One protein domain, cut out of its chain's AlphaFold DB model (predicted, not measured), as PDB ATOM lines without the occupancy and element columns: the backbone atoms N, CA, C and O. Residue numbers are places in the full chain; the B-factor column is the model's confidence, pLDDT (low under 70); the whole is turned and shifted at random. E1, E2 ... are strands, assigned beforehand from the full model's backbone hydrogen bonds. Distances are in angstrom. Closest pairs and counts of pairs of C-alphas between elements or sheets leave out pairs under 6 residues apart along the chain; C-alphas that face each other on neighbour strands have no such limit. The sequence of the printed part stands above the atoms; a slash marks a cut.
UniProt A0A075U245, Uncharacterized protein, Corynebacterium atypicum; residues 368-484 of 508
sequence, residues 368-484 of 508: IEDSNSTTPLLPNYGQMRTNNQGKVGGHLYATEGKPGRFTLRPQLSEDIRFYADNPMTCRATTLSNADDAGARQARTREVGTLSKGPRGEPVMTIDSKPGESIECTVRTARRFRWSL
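This is residues 368 to 484 of the 508 residues of an uncharacterized protein of Corynebacterium atypicum (UniProt A0A075U245). Two strongly twisted sheets are partly face to face as a sandwich: a six-stranded sheet of E1, E2, E10, E4, E8 and E7 on one side, and a four-stranded sheet of E3, E9, E5 and E6 on the other. The hairpin of E5 and E6 reaches out as an arm whose tip, residues 434 to 439, sticks out free, and E6 runs on into E7, passing from the smaller sheet to the larger. The printed part has 117 residues with no named helix and ten named strands, E1 to E10 in order along the chain; the sheet orders are E1 - E2 - E10 - E4 - E8 - E7 and E3 - E9 - E5 - E6, both all antiparallel. The class is all strand, though under half of the residues, 55 of 117, are in named strands. The whole is compact, with a radius of gyration of the C-alphas of 15.6 A and spans of 51 by 35 by 25 A.

Begin with the larger sheet: find C-alpha 382 at (120.676, 154.284, 192.107), where E1, residues 382 to 386, starts its 13.4 A run. Beside it look for E2, residues 392 to 396, 13.6 A, then E10, residues 480 to 483, 10.4 A, which ends at C-alpha 483 at (110.641, 149.327, 185.986). Next across come E4, residues 415 to 419, 13.0 A; E8, residues 458 to 463, 16.1 A; and E7, residues 448 to 452, 13.1 A. In the smaller sheet read E3, residues 404 to 408, 13.3 A; E9, residues 468 to 474, 19.3 A; E5, residues 424 to 431, the longest strand at 23.0 A, starting at C-alpha 424 at (115.058, 162.113, 177.989); and E6, residues 442 to 446, 13.5 A.

Walk across the larger sheet from its edge strand E1. E1 and E2 form a hairpin, antiparallel at 159 degrees, with N 385 and O 393 2.7 A apart, within hydrogen-bond range. E2 and E10 are antiparallel at 167 degrees, with N 480 and O 396 at 3.0 A. E10 and E4 stand at 148 degrees, with N 419 and O 481 at 2.8 A. E4 and E8 stand at 158 degrees, with N 418 and O 460 at 2.8 A. E8 and the other edge strand, E7, form a hairpin at 145 degrees, with N 451 and O 459 at 2.8 A. In the smaller sheet, the edge strand E3 is antiparallel to E9 at 161 degrees, with N 408 and O 470 at 2.7 A. E9 and E5 stand at 158 degrees, with N 427 and O 471 at 2.8 A. E5 and the edge strand E6 form a hairpin at 154 degrees, with N 428 and O 445 at 2.8 A. The two sheets make a sandwich, two sheets face to face: the parts that face each other are 10.6 A centre to centre, and their strands stand at 29 degrees. E6 runs on into E7 at 13 degrees across one residue, Val 447. Between the sheets, the closest C-alphas of E5 and E7 are those of Cys 426 and Gly 448, 5.5 A apart. Among the pairs that are apart are E1 and E3, and E6 and E8.

The two C-alphas farthest apart are those of Ala 437 and Arg 455, 51.8 A. The printed part has no cut, and no link between strands is long. Before E1, residues 368 to 381 hold no named element, but residues 368 to 369 pair antiparallel with residues 405 to 406 of E3. The mean pLDDT of the printed part is 74.0; look for values under 70 at residues 368 to 392, 397 to 401 and 477 to 479.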
ATOM      1  N   ILE A 368     127.504 157.366 186.221       39.06
ATOM      2  CA  ILE A 368     127.044 158.741 185.983       39.06
ATOM      3  C   ILE A 368     128.268 159.625 185.775       39.06
ATOM      4  O   ILE A 368     129.145 159.687 186.633       39.06
ATOM      5  N   GLU A 369     128.314 160.319 184.643       42.94
ATOM      6  CA  GLU A 369     129.396 161.244 184.305       42.94
ATOM      7  C   GLU A 369     128.845 162.674 184.229       42.94
ATOM      8  O   GLU A 369     127.834 162.918 183.567       42.94
ATOM      9  N   ASP A 370     129.495 163.621 184.917       39.56
ATOM     10  CA  ASP A 370     129.265 165.057 184.709       39.56
ATOM     11  C   ASP A 370     130.034 165.465 183.447       39.56
ATOM     12  O   ASP A 370     131.242 165.248 183.355       39.56
ATOM     13  N   SER A 371     129.340 166.056 182.471       38.81
ATOM     14  CA  SER A 371     129.922 166.430 181.178       38.81
ATOM     15  C   SER A 371     131.077 167.435 181.281       38.81
ATOM     16  O   SER A 371     131.802 167.605 180.305       38.81
ATOM     17  N   ASN A 372     131.259 168.086 182.438       38.16
ATOM     18  CA  ASN A 372     132.282 169.111 182.660       38.16
ATOM     19  C   ASN A 372     133.327 168.740 183.734       38.16
ATOM     20  O   ASN A 372     134.126 169.597 184.110       38.16
ATOM     21  N   SER A 373     133.336 167.505 184.250       35.12
ATOM     22  CA  SER A 373     134.270 167.065 185.302       35.12
ATOM     23  C   SER A 373     135.143 165.907 184.819       35.12
ATOM     24  O   SER A 373     134.631 164.870 184.413       35.12
ATOM     25  N   THR A 374     136.467 166.042 184.934       29.41
ATOM     26  CA  THR A 374     137.424 164.929 184.761       29.41
ATOM     27  C   THR A 374     137.473 163.995 185.974       29.41
ATOM     28  O   THR A 374     138.164 162.979 185.946       29.41
ATOM     29  N   THR A 375     136.758 164.331 187.048       28.88
ATOM     30  CA  THR A 375     136.699 163.545 188.280       28.88
ATOM     31  C   THR A 375     135.480 162.619 188.234       28.88
ATOM     32  O   THR A 375     134.360 163.133 188.115       28.88
ATOM     33  N   PRO A 376     135.648 161.285 188.332       29.69
ATOM     34  CA  PRO A 376     134.521 160.361 188.413       29.69
ATOM     35  C   PRO A 376     133.699 160.649 189.676       29.69
ATOM     36  O   PRO A 376     134.243 160.743 190.777       29.69
ATOM     37  N   LEU A 377     132.386 160.816 189.517       34.62
ATOM     38  CA  LEU A 377     131.458 160.936 190.642       34.62
ATOM     39  C   LEU A 377     131.156 159.537 191.209       34.62
ATOM     40  O   LEU A 377     131.047 158.565 190.466       34.62
ATOM     41  N   LEU A 378     131.053 159.456 192.540       31.66
ATOM     42  CA  LEU A 378     130.867 158.236 193.340       31.66
ATOM     43  C   LEU A 378     129.702 157.335 192.846       31.66
ATOM     44  O   LEU A 378     128.679 157.859 192.401       31.66
ATOM     45  N   PRO A 379     129.783 155.997 193.012       32.78
ATOM     46  CA  PRO A 379     128.838 155.014 192.446       32.78
ATOM     47  C   PRO A 379     127.397 155.002 193.023       32.78
ATOM     48  O   PRO A 379     126.567 154.208 192.586       32.78
ATOM     49  N   ASN A 380     127.031 155.889 193.954       38.53
ATOM     50  CA  ASN A 380     125.818 155.738 194.781       38.53
ATOM     51  C   ASN A 380     124.621 156.626 194.383       38.53
ATOM     52  O   ASN A 380     124.074 157.343 195.218       38.53
ATOM     53  N   TYR A 381     124.158 156.560 193.129       44.56
ATOM     54  CA  TYR A 381     122.980 157.336 192.682       44.56
ATOM     55  C   TYR A 381     121.771 156.505 192.218       44.56
ATOM     56  O   TYR A 381     120.795 157.070 191.715       44.56
ATOM     57  N   GLY A 382     121.780 155.186 192.446       41.28
ATOM     58  CA  GLY A 382     120.676 154.284 192.107       41.28
ATOM     59  C   GLY A 382     120.206 153.426 193.286       41.28
ATOM     60  O   GLY A 382     121.015 152.759 193.912       41.28
ATOM     61  N   GLN A 383     118.899 153.392 193.571       47.75
ATOM     62  CA  GLN A 383     118.303 152.368 194.448       47.75
ATOM     63  C   GLN A 383     117.542 151.350 193.601       47.75
ATOM     64  O   GLN A 383     116.556 151.730 192.970       47.75
ATOM     65  N   MET A 384     117.944 150.077 193.624       43.38
ATOM     66  CA  MET A 384     117.146 148.969 193.085       43.38
ATOM     67  C   MET A 384     116.167 148.448 194.140       43.38
ATOM     68  O   MET A 384     116.475 148.389 195.327       43.38
ATOM     69  N   ARG A 385     114.956 148.089 193.715       50.66
ATOM     70  CA  ARG A 385     113.900 147.524 194.556       50.66
ATOM     71  C   ARG A 385     113.138 146.457 193.786       50.66
ATOM     72  O   ARG A 385     112.657 146.704 192.683       50.66
ATOM     73  N   THR A 386     112.928 145.317 194.428       42.09
ATOM     74  CA  THR A 386     112.010 144.280 193.949       42.09
ATOM     75  C   THR A 386     110.758 144.321 194.811       42.09
ATOM     76  O   THR A 386     110.849 144.312 196.038       42.09
ATOM     77  N   ASN A 387     109.576 144.419 194.203       55.97
ATOM     78  CA  ASN A 387     108.324 144.356 194.960       55.97
ATOM     79  C   ASN A 387     107.854 142.900 195.163       55.97
ATOM     80  O   ASN A 387     108.366 141.969 194.546       55.97
ATOM     81  N   ASN A 388     106.813 142.707 195.978       41.34
ATOM     82  CA  ASN A 388     106.235 141.384 196.272       41.34
ATOM     83  C   ASN A 388     105.640 140.659 195.041       41.34
ATOM     84  O   ASN A 388     105.199 139.521 195.162       41.34
ATOM     85  N   GLN A 389     105.599 141.307 193.872       52.78
ATOM     86  CA  GLN A 389     105.152 140.735 192.598       52.78
ATOM     87  C   GLN A 389     106.328 140.366 191.676       52.78
ATOM     88  O   GLN A 389     106.105 140.092 190.502       52.78
ATOM     89  N   GLY A 390     107.573 140.420 192.166       53.44
ATOM     90  CA  GLY A 390     108.769 140.149 191.364       53.44
ATOM     91  C   GLY A 390     109.126 141.262 190.374       53.44
ATOM     92  O   GLY A 390     110.027 141.081 189.563       53.44
ATOM     93  N   LYS A 391     108.458 142.425 190.429       64.62
ATOM     94  CA  LYS A 391     108.815 143.563 189.574       64.62
ATOM     95  C   LYS A 391     110.061 144.230 190.130       64.62
ATOM     96  O   LYS A 391     110.028 144.739 191.255       64.62
ATOM     97  N   VAL A 392     111.114 144.252 189.322       68.69
ATOM     98  CA  VAL A 392     112.344 144.996 189.586       68.69
ATOM     99  C   VAL A 392     112.178 146.417 189.050       68.69
ATOM    100  O   VAL A 392     111.736 146.631 187.919       68.69
ATOM    101  N   GLY A 393     112.496 147.402 189.878       74.56
ATOM    102  CA  GLY A 393     112.530 148.803 189.485       74.56
ATOM    103  C   GLY A 393     113.418 149.614 190.412       74.56
ATOM    104  O   GLY A 393     113.878 149.117 191.435       74.56
ATOM    105  N   GLY A 394     113.653 150.877 190.085       79.00
ATOM    106  CA  GLY A 394     114.551 151.692 190.891       79.00
ATOM    107  C   GLY A 394     114.343 153.187 190.773       79.00
ATOM    108  O   GLY A 394     113.521 153.668 189.990       79.00
ATOM    109  N   HIS A 395     115.090 153.916 191.599       72.94
ATOM    110  CA  HIS A 395     115.194 155.369 191.544       72.94
ATOM    111  C   HIS A 395     116.603 155.772 191.144       72.94
ATOM    112  O   HIS A 395     117.552 155.310 191.769       72.94
ATOM    113  N   LEU A 396     116.711 156.650 190.147       72.69
ATOM    114  CA  LEU A 396     117.946 157.362 189.826       72.69
ATOM    115  C   LEU A 396     117.776 158.825 190.242       72.69
ATOM    116  O   LEU A 396     116.705 159.413 190.037       72.69
ATOM    117  N   TYR A 397     118.819 159.400 190.829       66.62
ATOM    118  CA  TYR A 397     118.844 160.796 191.256       66.62
ATOM    119  C   TYR A 397     119.900 161.554 190.451       66.62
ATOM    120  O   TYR A 397     121.033 161.100 190.339       66.62
ATOM    121  N   ALA A 398     119.518 162.703 189.895       68.06
ATOM    122  CA  ALA A 398     120.434 163.633 189.241       68.06
ATOM    123  C   ALA A 398     120.480 164.940 190.038       68.06
ATOM    124  O   ALA A 398     119.492 165.323 190.670       68.06
ATOM    125  N   THR A 399     121.628 165.614 190.016       60.78
ATOM    126  CA  THR A 399     121.791 166.923 190.647       60.78
ATOM    127  C   THR A 399     120.944 167.963 189.921       60.78
ATOM    128  O   THR A 399     120.961 168.061 188.694       60.78
ATOM    129  N   GLU A 400     120.207 168.760 190.690       64.25
ATOM    130  CA  GLU A 400     119.353 169.807 190.149       64.25
ATOM    131  C   GLU A 400     120.157 170.818 189.309       64.25
ATOM    132  O   GLU A 400     121.218 171.285 189.717       64.25
ATOM    133  N   GLY A 401     119.641 171.150 188.121       67.88
ATOM    134  CA  GLY A 401     120.225 172.162 187.232       67.88
ATOM    135  C   GLY A 401     121.364 171.686 186.324       67.88
ATOM    136  O   GLY A 401     121.866 172.494 185.546       67.88
ATOM    137  N   LYS A 402     121.753 170.404 186.367       73.38
ATOM    138  CA  LYS A 402     122.764 169.833 185.462       73.38
ATOM    139  C   LYS A 402     122.184 168.715 184.589       73.38
ATOM    140  O   LYS A 402     121.351 167.944 185.076       73.38
ATOM    141  N   PRO A 403     122.612 168.594 183.318       72.25
ATOM    142  CA  PRO A 403     122.266 167.439 182.509       72.25
ATOM    143  C   PRO A 403     122.878 166.178 183.129       72.25
ATOM    144  O   PRO A 403     124.063 166.145 183.451       72.25
ATOM    145  N   GLY A 404     122.055 165.148 183.318       78.44
ATOM    146  CA  GLY A 404     122.505 163.843 183.804       78.44
ATOM    147  C   GLY A 404     122.750 162.895 182.636       78.44
ATOM    148  O   GLY A 404     121.898 162.801 181.748       78.44
ATOM    149  N   ARG A 405     123.882 162.186 182.652       82.19
ATOM    150  CA  ARG A 405     124.216 161.106 181.714       82.19
ATOM    151  C   ARG A 405     124.312 159.796 182.486       82.19
ATOM    152  O   ARG A 405     124.990 159.756 183.509       82.19
ATOM    153  N   PHE A 406     123.643 158.748 182.021       85.81
ATOM    154  CA  PHE A 406     123.790 157.406 182.587       85.81
ATOM    155  C   PHE A 406     123.858 156.353 181.487       85.81
ATOM    156  O   PHE A 406     123.211 156.489 180.445       85.81
ATOM    157  N   THR A 407     124.636 155.305 181.749       84.12
ATOM    158  CA  THR A 407     124.839 154.183 180.829       84.12
ATOM    159  C   THR A 407     124.197 152.919 181.391       84.12
ATOM    160  O   THR A 407     124.363 152.616 182.568       84.12
ATOM    161  N   LEU A 408     123.477 152.180 180.548       84.69
ATOM    162  CA  LEU A 408     122.870 150.883 180.834       84.69
ATOM    163  C   LEU A 408     123.478 149.828 179.906       84.69
ATOM    164  O   LEU A 408     123.656 150.070 178.711       84.69
ATOM    165  N   ARG A 409     123.738 148.636 180.447       84.75
ATOM    166  CA  ARG A 409     124.189 147.454 179.697       84.75
ATOM    167  C   ARG A 409     123.193 146.309 179.909       84.75
ATOM    168  O   ARG A 409     123.369 145.527 180.844       84.75
ATOM    169  N   PRO A 410     122.101 146.246 179.129       76.38
ATOM    170  CA  PRO A 410     121.104 145.197 179.271       76.38
ATOM    171  C   PRO A 410     121.686 143.838 178.873       76.38
ATOM    172  O   PRO A 410     122.271 143.679 177.803       76.38
ATOM    173  N   GLN A 411     121.503 142.850 179.750       72.06
ATOM    174  CA  GLN A 411     121.893 141.455 179.504       72.06
ATOM    175  C   GLN A 411     120.815 140.676 178.731       72.06
ATOM    176  O   GLN A 411     121.099 139.639 178.142       72.06
ATOM    177  N   LEU A 412     119.576 141.175 178.723       75.12
ATOM    178  CA  LEU A 412     118.418 140.537 178.099       75.12
ATOM    179  C   LEU A 412     117.705 141.529 177.176       75.12
ATOM    180  O   LEU A 412     117.732 142.735 177.413       75.12
ATOM    181  N   SER A 413     117.064 141.002 176.130       73.50
ATOM    182  CA  SER A 413     116.237 141.779 175.203       73.50
ATOM    183  C   SER A 413     114.902 142.100 175.869       73.50
ATOM    184  O   SER A 413     113.920 141.385 175.676       73.50
ATOM    185  N   GLU A 414     114.864 143.144 176.689       79.56
ATOM    186  CA  GLU A 414     113.639 143.583 177.353       79.56
ATOM    187  C   GLU A 414     113.424 145.087 177.178       79.56
ATOM    188  O   GLU A 414     114.364 145.888 177.192       79.56
ATOM    189  N   ASP A 415     112.157 145.477 177.038       83.38
ATOM    190  CA  ASP A 415     111.755 146.880 177.024       83.38
ATOM    191  C   ASP A 415     111.995 147.499 178.404       83.38
ATOM    192  O   ASP A 415     111.319 147.153 179.375       83.38
ATOM    193  N   ILE A 416     112.898 148.471 178.509       84.44
ATOM    194  CA  ILE A 416     113.119 149.181 179.776       84.44
ATOM    195  C   ILE A 416     112.219 150.414 179.810       84.44
ATOM    196  O   ILE A 416     112.283 151.267 178.924       84.44
ATOM    197  N   ARG A 417     111.377 150.539 180.844       88.19
ATOM    198  CA  ARG A 417     110.462 151.683 180.988       88.19
ATOM    199  C   ARG A 417     110.977 152.682 182.013       88.19
ATOM    200  O   ARG A 417     111.138 152.342 183.187       88.19
ATOM    201  N   PHE A 418     111.147 153.928 181.580       88.31
ATOM    202  CA  PHE A 418     111.488 155.079 182.410       88.31
ATOM    203  C   PHE A 418     110.287 156.013 182.542       88.31
ATOM    204  O   PHE A 418     109.725 156.488 181.560       88.31
ATOM    205  N   TYR A 419     109.927 156.306 183.783       85.19
ATOM    206  CA  TYR A 419     108.985 157.343 184.169       85.19
ATOM    207  C   TYR A 419     109.809 158.580 184.526       85.19
ATOM    208  O   TYR A 419     110.507 158.603 185.550       85.19
ATOM    209  N   ALA A 420     109.777 159.574 183.645       78.88
ATOM    210  CA  ALA A 420     110.552 160.796 183.776       78.88
ATOM    211  C   ALA A 420     109.664 161.990 183.439       78.88
ATOM    212  O   ALA A 420     109.166 162.078 182.324       78.88
ATOM    213  N   ASP A 421     109.520 162.931 184.373       76.19
ATOM    214  CA  ASP A 421     108.727 164.151 184.161       76.19
ATOM    215  C   ASP A 421     109.329 165.074 183.083       76.19
ATOM    216  O   ASP A 421     108.662 165.985 182.598       76.19
ATOM    217  N   ASN A 422     110.582 164.826 182.687       80.62
ATOM    218  CA  ASN A 422     111.320 165.612 181.707       80.62
ATOM    219  C   ASN A 422     111.721 164.769 180.489       80.62
ATOM    220  O   ASN A 422     111.986 163.571 180.627       80.62
ATOM    221  N   PRO A 423     111.825 165.394 179.300       80.62
ATOM    222  CA  PRO A 423     112.262 164.711 178.094       80.62
ATOM    223  C   PRO A 423     113.682 164.163 178.274       80.62
ATOM    224  O   PRO A 423     114.620 164.884 178.629       80.62
ATOM    225  N   MET A 424     113.811 162.868 178.018       89.06
ATOM    226  CA  MET A 424     115.058 162.113 177.989       89.06
ATOM    227  C   MET A 424     115.370 161.767 176.531       89.06
ATOM    228  O   MET A 424     114.455 161.617 175.726       89.06
ATOM    229  N   THR A 425     116.645 161.653 176.181       90.75
ATOM    230  CA  THR A 425     117.084 161.121 174.881       90.75
ATOM    231  C   THR A 425     118.042 159.973 175.137       90.75
ATOM    232  O   THR A 425     119.014 160.165 175.866       90.75
ATOM    233  N   CYS A 426     117.785 158.804 174.551       93.19
ATOM    234  CA  CYS A 426     118.603 157.608 174.746       93.19
ATOM    235  C   CYS A 426     119.166 157.099 173.420       93.19
ATOM    236  O   CYS A 426     118.432 156.947 172.441       93.19
ATOM    237  N   ARG A 427     120.466 156.804 173.403       94.19
ATOM    238  CA  ARG A 427     121.196 156.260 172.257       94.19
ATOM    239  C   ARG A 427     121.787 154.906 172.623       94.19
ATOM    240  O   ARG A 427     122.521 154.810 173.597       94.19
ATOM    241  N   ALA A 428     121.492 153.874 171.844       93.00
ATOM    242  CA  ALA A 428     122.173 152.591 171.949       93.00
ATOM    243  C   ALA A 428     123.374 152.570 171.011       93.00
ATOM    244  O   ALA A 428     123.267 152.989 169.857       93.00
ATOM    245  N   THR A 429     124.499 152.069 171.507       92.69
ATOM    246  CA  THR A 429     125.718 151.835 170.737       92.69
ATOM    247  C   THR A 429     125.990 150.341 170.689       92.69
ATOM    248  O   THR A 429     126.182 149.719 171.734       92.69
ATOM    249  N   THR A 430     126.031 149.766 169.490       91.56
ATOM    250  CA  THR A 430     126.483 148.389 169.267       91.56
ATOM    251  C   THR A 430     127.898 148.422 168.709       91.56
ATOM    252  O   THR A 430     128.162 149.116 167.722       91.56
ATOM    253  N   LEU A 431     128.806 147.664 169.320       88.12
ATOM    254  CA  LEU A 431     130.121 147.402 168.745       88.12
ATOM    255  C   LEU A 431     130.008 146.154 167.873       88.12
ATOM    256  O   LEU A 431     129.685 145.078 168.369       88.12
ATOM    257  N   SER A 432     130.227 146.310 166.570       84.56
ATOM    258  CA  SER A 432     130.377 145.153 165.686       84.56
ATOM    259  C   SER A 432     131.699 144.438 165.968       84.56
ATOM    260  O   SER A 432     132.675 145.062 166.405       84.56
ATOM    261  N   ASN A 433     131.721 143.126 165.720       81.38
ATOM    262  CA  ASN A 433     132.970 142.375 165.660       81.38
ATOM    263  C   ASN A 433     133.905 143.048 164.652       81.38
ATOM    264  O   ASN A 433     133.436 143.644 163.680       81.38
ATOM    265  N   ALA A 434     135.210 142.985 164.918       71.62
ATOM    266  CA  ALA A 434     136.196 143.488 163.975       71.62
ATOM    267  C   ALA A 434     135.959 142.814 162.617       71.62
ATOM    268  O   ALA A 434     135.773 141.597 162.565       71.62
ATOM    269  N   ASP A 435     135.903 143.608 161.552       76.69
ATOM    270  CA  ASP A 435     135.949 143.065 160.199       76.69
ATOM    271  C   ASP A 435     137.314 142.397 159.942       76.69
ATOM    272  O   ASP A 435     138.230 142.485 160.763       76.69
ATOM    273  N   ASP A 436     137.479 141.744 158.789       71.75
ATOM    274  CA  ASP A 436     138.755 141.118 158.400       71.75
ATOM    275  C   ASP A 436     139.923 142.131 158.328       71.75
ATOM    276  O   ASP A 436     141.089 141.743 158.275       71.75
ATOM    277  N   ALA A 437     139.627 143.438 158.364       77.31
ATOM    278  CA  ALA A 437     140.598 144.527 158.440       77.31
ATOM    279  C   ALA A 437     140.930 144.965 159.885       77.31
ATOM    280  O   ALA A 437     141.714 145.896 160.084       77.31
ATOM    281  N   GLY A 438     140.368 144.309 160.904       77.56
ATOM    282  CA  GLY A 438     140.617 144.597 162.317       77.56
ATOM    283  C   GLY A 438     139.879 145.828 162.857       77.56
ATOM    284  O   GLY A 438     140.073 146.193 164.021       77.56
ATOM    285  N   ALA A 439     139.023 146.480 162.064       72.50
ATOM    286  CA  ALA A 439     138.320 147.689 162.466       72.50
ATOM    287  C   ALA A 439     136.966 147.344 163.106       72.50
ATOM    288  O   ALA A 439     136.063 146.791 162.480       72.50
ATOM    289  N   ARG A 440     136.784 147.712 164.380       82.19
ATOM    290  CA  ARG A 440     135.470 147.650 165.038       82.19
ATOM    291  C   ARG A 440     134.652 148.878 164.650       82.19
ATOM    292  O   ARG A 440     135.040 149.999 164.972       82.19
ATOM    293  N   GLN A 441     133.500 148.686 164.011       87.94
ATOM    294  CA  GLN A 441     132.565 149.784 163.754       87.94
ATOM    295  C   GLN A 441     131.562 149.909 164.906       87.94
ATOM    296  O   GLN A 441     130.871 148.944 165.252       87.94
ATOM    297  N   ALA A 442     131.459 151.108 165.481       91.00
ATOM    298  CA  ALA A 442     130.400 151.460 166.420       91.00
ATOM    299  C   ALA A 442     129.183 151.979 165.642       91.00
ATOM    300  O   ALA A 442     129.282 152.970 164.919       91.00
ATOM    301  N   ARG A 443     128.028 151.326 165.792       92.50
ATOM    302  CA  ARG A 443     126.754 151.808 165.238       92.50
ATOM    303  C   ARG A 443     125.910 152.383 166.362       92.50
ATOM    304  O   ARG A 443     125.664 151.697 167.350       92.50
ATOM    305  N   THR A 444     125.468 153.629 166.205       92.50
ATOM    306  CA  THR A 444     124.584 154.297 167.163       92.50
ATOM    307  C   THR A 444     123.173 154.428 166.592       92.50
ATOM    308  O   THR A 444     122.996 154.766 165.422       92.50
ATOM    309  N   ARG A 445     122.155 154.147 167.411       94.81
ATOM    310  CA  ARG A 445     120.735 154.347 167.076       94.81
ATOM    311  C   ARG A 445     119.995 154.995 168.244       94.81
ATOM    312  O   ARG A 445     120.341 154.766 169.401       94.81
ATOM    313  N   GLU A 446     118.979 155.798 167.957       93.12
ATOM    314  CA  GLU A 446     118.068 156.305 168.988       93.12
ATOM    315  C   GLU A 446     117.082 155.194 169.380       93.12
ATOM    316  O   GLU A 446     116.513 154.541 168.506       93.12
ATOM    317  N   VAL A 447     116.934 154.928 170.683       92.06
ATOM    318  CA  VAL A 447     116.209 153.739 171.194       92.06
ATOM    319  C   VAL A 447     115.013 154.052 172.086       92.06
ATOM    320  O   VAL A 447     114.334 153.134 172.533       92.06
ATOM    321  N   GLY A 448     114.733 155.330 172.350       91.69
ATOM    322  CA  GLY A 448     113.638 155.749 173.225       91.69
ATOM    323  C   GLY A 448     112.388 156.168 172.456       91.69
ATOM    324  O   GLY A 448     112.441 157.095 171.654       91.69
ATOM    325  N   THR A 449     111.240 155.562 172.761       90.12
ATOM    326  CA  THR A 449     109.925 156.069 172.336       90.12
ATOM    327  C   THR A 449     109.196 156.687 173.521       90.12
ATOM    328  O   THR A 449     109.039 156.067 174.575       90.12
ATOM    329  N   LEU A 450     108.768 157.943 173.372       89.94
ATOM    330  CA  LEU A 450     107.988 158.637 174.390       89.94
ATOM    331  C   LEU A 450     106.498 158.338 174.201       89.94
ATOM    332  O   LEU A 450     105.930 158.574 173.138       89.94
ATOM    333  N   SER A 451     105.857 157.847 175.255       91.69
ATOM    334  CA  SER A 451     104.437 157.493 175.295       91.69
ATOM    335  C   SER A 451     103.774 158.082 176.542       91.69
ATOM    336  O   SER A 451     104.459 158.570 177.441       91.69
ATOM    337  N   LYS A 452     102.439 158.059 176.612       90.81
ATOM    338  CA  LYS A 452     101.709 158.386 177.845       90.81
ATOM    339  C   LYS A 452     101.407 157.103 178.615       90.81
ATOM    340  O   LYS A 452     100.828 156.169 178.067       90.81
ATOM    341  N   GLY A 453     101.797 157.077 179.883       87.38
ATOM    342  CA  GLY A 453     101.493 156.017 180.829       87.38
ATOM    343  C   GLY A 453     100.017 155.993 181.238       87.38
ATOM    344  O   GLY A 453      99.233 156.858 180.837       87.38
ATOM    345  N   PRO A 454      99.617 155.012 182.067       82.75
ATOM    346  CA  PRO A 454      98.221 154.808 182.457       82.75
ATOM    347  C   PRO A 454      97.584 155.990 183.198       82.75
ATOM    348  O   PRO A 454      96.361 156.091 183.232       82.75
ATOM    349  N   ARG A 455      98.384 156.868 183.817       86.81
ATOM    350  CA  ARG A 455      97.920 158.072 184.526       86.81
ATOM    351  C   ARG A 455      98.237 159.354 183.745       86.81
ATOM    352  O   ARG A 455      98.137 160.442 184.305       86.81
ATOM    353  N   GLY A 456      98.590 159.239 182.463       89.31
ATOM    354  CA  GLY A 456      98.940 160.361 181.590       89.31
ATOM    355  C   GLY A 456     100.375 160.874 181.747       89.31
ATOM    356  O   GLY A 456     100.740 161.838 181.076       89.31
ATOM    357  N   GLU A 457     101.187 160.242 182.593       89.38
ATOM    358  CA  GLU A 457     102.591 160.578 182.800       89.38
ATOM    359  C   GLU A 457     103.448 160.206 181.575       89.38
ATOM    360  O   GLU A 457     103.193 159.182 180.943       89.38
ATOM    361  N   PRO A 458     104.464 160.999 181.203       85.19
ATOM    362  CA  PRO A 458     105.419 160.611 180.168       85.19
ATOM    363  C   PRO A 458     106.179 159.329 180.557       85.19
ATOM    364  O   PRO A 458     106.835 159.258 181.599       85.19
ATOM    365  N   VAL A 459     106.098 158.313 179.697       90.25
ATOM    366  CA  VAL A 459     106.823 157.043 179.812       90.25
ATOM    367  C   VAL A 459     107.714 156.877 178.591       90.25
ATOM    368  O   VAL A 459     107.221 156.747 177.468       90.25
ATOM    369  N   MET A 460     109.024 156.857 178.815       92.94
ATOM    370  CA  MET A 460     110.004 156.480 177.805       92.94
ATOM    371  C   MET A 460     110.191 154.966 177.826       92.94
ATOM    372  O   MET A 460     110.584 154.402 178.848       92.94
ATOM    373  N   THR A 461     109.913 154.315 176.702       92.50
ATOM    374  CA  THR A 461     110.193 152.890 176.501       92.50
ATOM    375  C   THR A 461     111.453 152.764 175.661       92.50
ATOM    376  O   THR A 461     111.518 153.335 174.572       92.50
ATOM    377  N   ILE A 462     112.452 152.064 176.194       92.56
ATOM    378  CA  ILE A 462     113.726 151.816 175.528       92.56
ATOM    379  C   ILE A 462     113.713 150.402 174.953       92.56
ATOM    380  O   ILE A 462     113.701 149.441 175.720       92.56
ATOM    381  N   ASP A 463     113.751 150.302 173.625       90.62
ATOM    382  CA  ASP A 463     113.934 149.036 172.907       90.62
ATOM    383  C   ASP A 463     115.414 148.640 172.960       90.62
ATOM    384  O   ASP A 463     116.245 149.184 172.222       90.62
ATOM    385  N   SER A 464     115.748 147.729 173.874       89.62
ATOM    386  CA  SER A 464     117.121 147.292 174.105       89.62
ATOM    387  C   SER A 464     117.412 145.916 173.519       89.62
ATOM    388  O   SER A 464     116.608 144.992 173.647       89.62
ATOM    389  N   LYS A 465     118.592 145.764 172.906       90.50
ATOM    390  CA  LYS A 465     119.104 144.462 172.457       90.50
ATOM    391  C   LYS A 465     120.305 144.022 173.301       90.50
ATOM    392  O   LYS A 465     121.098 144.874 173.711       90.50
ATOM    393  N   PRO A 466     120.487 142.707 173.530       87.31
ATOM    394  CA  PRO A 466     121.674 142.186 174.198       87.31
ATOM    395  C   PRO A 466     122.953 142.661 173.499       87.31
ATOM    396  O   PRO A 466     123.037 142.646 172.271       87.31
ATOM    397  N   GLY A 467     123.939 143.093 174.286       88.06
ATOM    398  CA  GLY A 467     125.219 143.596 173.773       88.06
ATOM    399  C   GLY A 467     125.223 145.072 173.348       88.06
ATOM    400  O   GLY A 467     126.264 145.574 172.923       88.06
ATOM    401  N   GLU A 468     124.108 145.797 173.476       91.75
ATOM    402  CA  GLU A 468     124.088 147.253 173.300       91.75
ATOM    403  C   GLU A 468     124.551 147.984 174.572       91.75
ATOM    404  O   GLU A 468     124.201 147.618 175.692       91.75
ATOM    405  N   SER A 469     125.308 149.072 174.408       90.75
ATOM    406  CA  SER A 469     125.550 150.057 175.468       90.75
ATOM    407  C   SER A 469     124.587 151.222 175.275       90.75
ATOM    408  O   SER A 469     124.706 151.961 174.297       90.75
ATOM    409  N   ILE A 470     123.629 151.387 176.185       91.75
ATOM    410  CA  ILE A 470     122.589 152.414 176.084       91.75
ATOM    411  C   ILE A 470     122.967 153.598 176.946       91.75
ATOM    412  O   ILE A 470     123.152 153.468 178.145       91.75
ATOM    413  N   GLU A 471     123.032 154.766 176.342       93.12
ATOM    414  CA  GLU A 471     123.368 156.004 177.007       93.12
ATOM    415  C   GLU A 471     122.177 156.954 176.951       93.12
ATOM    416  O   GLU A 471     121.699 157.310 175.873       93.12
ATOM    417  N   CYS A 472     121.699 157.373 178.116       91.31
ATOM    418  CA  CYS A 472     120.573 158.282 178.239       91.31
ATOM    419  C   CYS A 472     121.025 159.624 178.809       91.31
ATOM    420  O   CYS A 472     121.712 159.693 179.830       91.31
ATOM    421  N   THR A 473     120.602 160.703 178.157       88.31
ATOM    422  CA  THR A 473     120.810 162.079 178.607       88.31
ATOM    423  C   THR A 473     119.483 162.690 179.022       88.31
ATOM    424  O   THR A 473     118.486 162.587 178.301       88.31
ATOM    425  N   VAL A 474     119.470 163.372 180.166       85.69
ATOM    426  CA  VAL A 474     118.295 164.109 180.640       85.69
ATOM    427  C   VAL A 474     118.664 165.556 180.878       85.69
ATOM    428  O   VAL A 474     119.624 165.838 181.586       85.69
ATOM    429  N   ARG A 475     117.897 166.477 180.284       76.88
ATOM    430  CA  ARG A 475     118.219 167.913 180.290       76.88
ATOM    431  C   ARG A 475     118.133 168.549 181.674       76.88
ATOM    432  O   ARG A 475     118.963 169.380 182.016       76.88
ATOM    433  N   THR A 476     117.134 168.167 182.455       70.69
ATOM    434  CA  THR A 476     116.906 168.653 183.817       70.69
ATOM    435  C   THR A 476     116.243 167.524 184.583       70.69
ATOM    436  O   THR A 476     115.298 166.915 184.086       70.69
ATOM    437  N   ALA A 477     116.717 167.177 185.773       55.84
ATOM    438  CA  ALA A 477     116.072 166.111 186.526       55.84
ATOM    439  C   ALA A 477     116.179 166.293 188.027       55.84
ATOM    440  O   ALA A 477     117.214 166.693 188.546       55.84
ATOM    441  N   ARG A 478     115.074 165.970 188.705       59.56
ATOM    442  CA  ARG A 478     114.992 165.880 190.167       59.56
ATOM    443  C   ARG A 478     114.841 164.431 190.644       59.56
ATOM    444  O   ARG A 478     115.306 164.106 191.732       59.56
ATOM    445  N   ARG A 479     114.196 163.552 189.859       68.50
ATOM    446  CA  ARG A 479     113.987 162.138 190.213       68.50
ATOM    447  C   ARG A 479     113.534 161.308 189.013       68.50
ATOM    448  O   ARG A 479     112.643 161.738 188.290       68.50
ATOM    449  N   PHE A 480     114.069 160.098 188.871       70.19
ATOM    450  CA  PHE A 480     113.572 159.106 187.912       70.19
ATOM    451  C   PHE A 480     112.990 157.898 188.623       70.19
ATOM    452  O   PHE A 480     113.411 157.531 189.727       70.19
ATOM    453  N   ARG A 481     112.035 157.247 187.968       76.31
ATOM    454  CA  ARG A 481     111.589 155.910 188.345       76.31
ATOM    455  C   ARG A 481     111.655 155.020 187.118       76.31
ATOM    456  O   ARG A 481     111.200 155.426 186.059       76.31
ATOM    457  N   TRP A 482     112.180 153.813 187.253       80.75
ATOM    458  CA  TRP A 482     112.161 152.830 186.171       80.75
ATOM    459  C   TRP A 482     111.586 151.501 186.652       80.75
ATOM    460  O   TRP A 482     111.536 151.238 187.859       80.75
ATOM    461  N   SER A 483     111.111 150.687 185.715       75.25
ATOM    462  CA  SER A 483     110.641 149.327 185.986       75.25
ATOM    463  C   SER A 483     110.808 148.432 184.768       75.25
ATOM    464  O   SER A 483     110.548 148.884 183.651       75.25
ATOM    465  N   LEU A 484     111.127 147.161 184.997       72.44
ATOM    466  CA  LEU A 484     111.020 146.129 183.967       72.44
ATOM    467  C   LEU A 484     109.558 145.668 183.813       72.44
ATOM    468  O   LEU A 484     108.803 145.661 184.800       72.44
TER     469      LEU A 484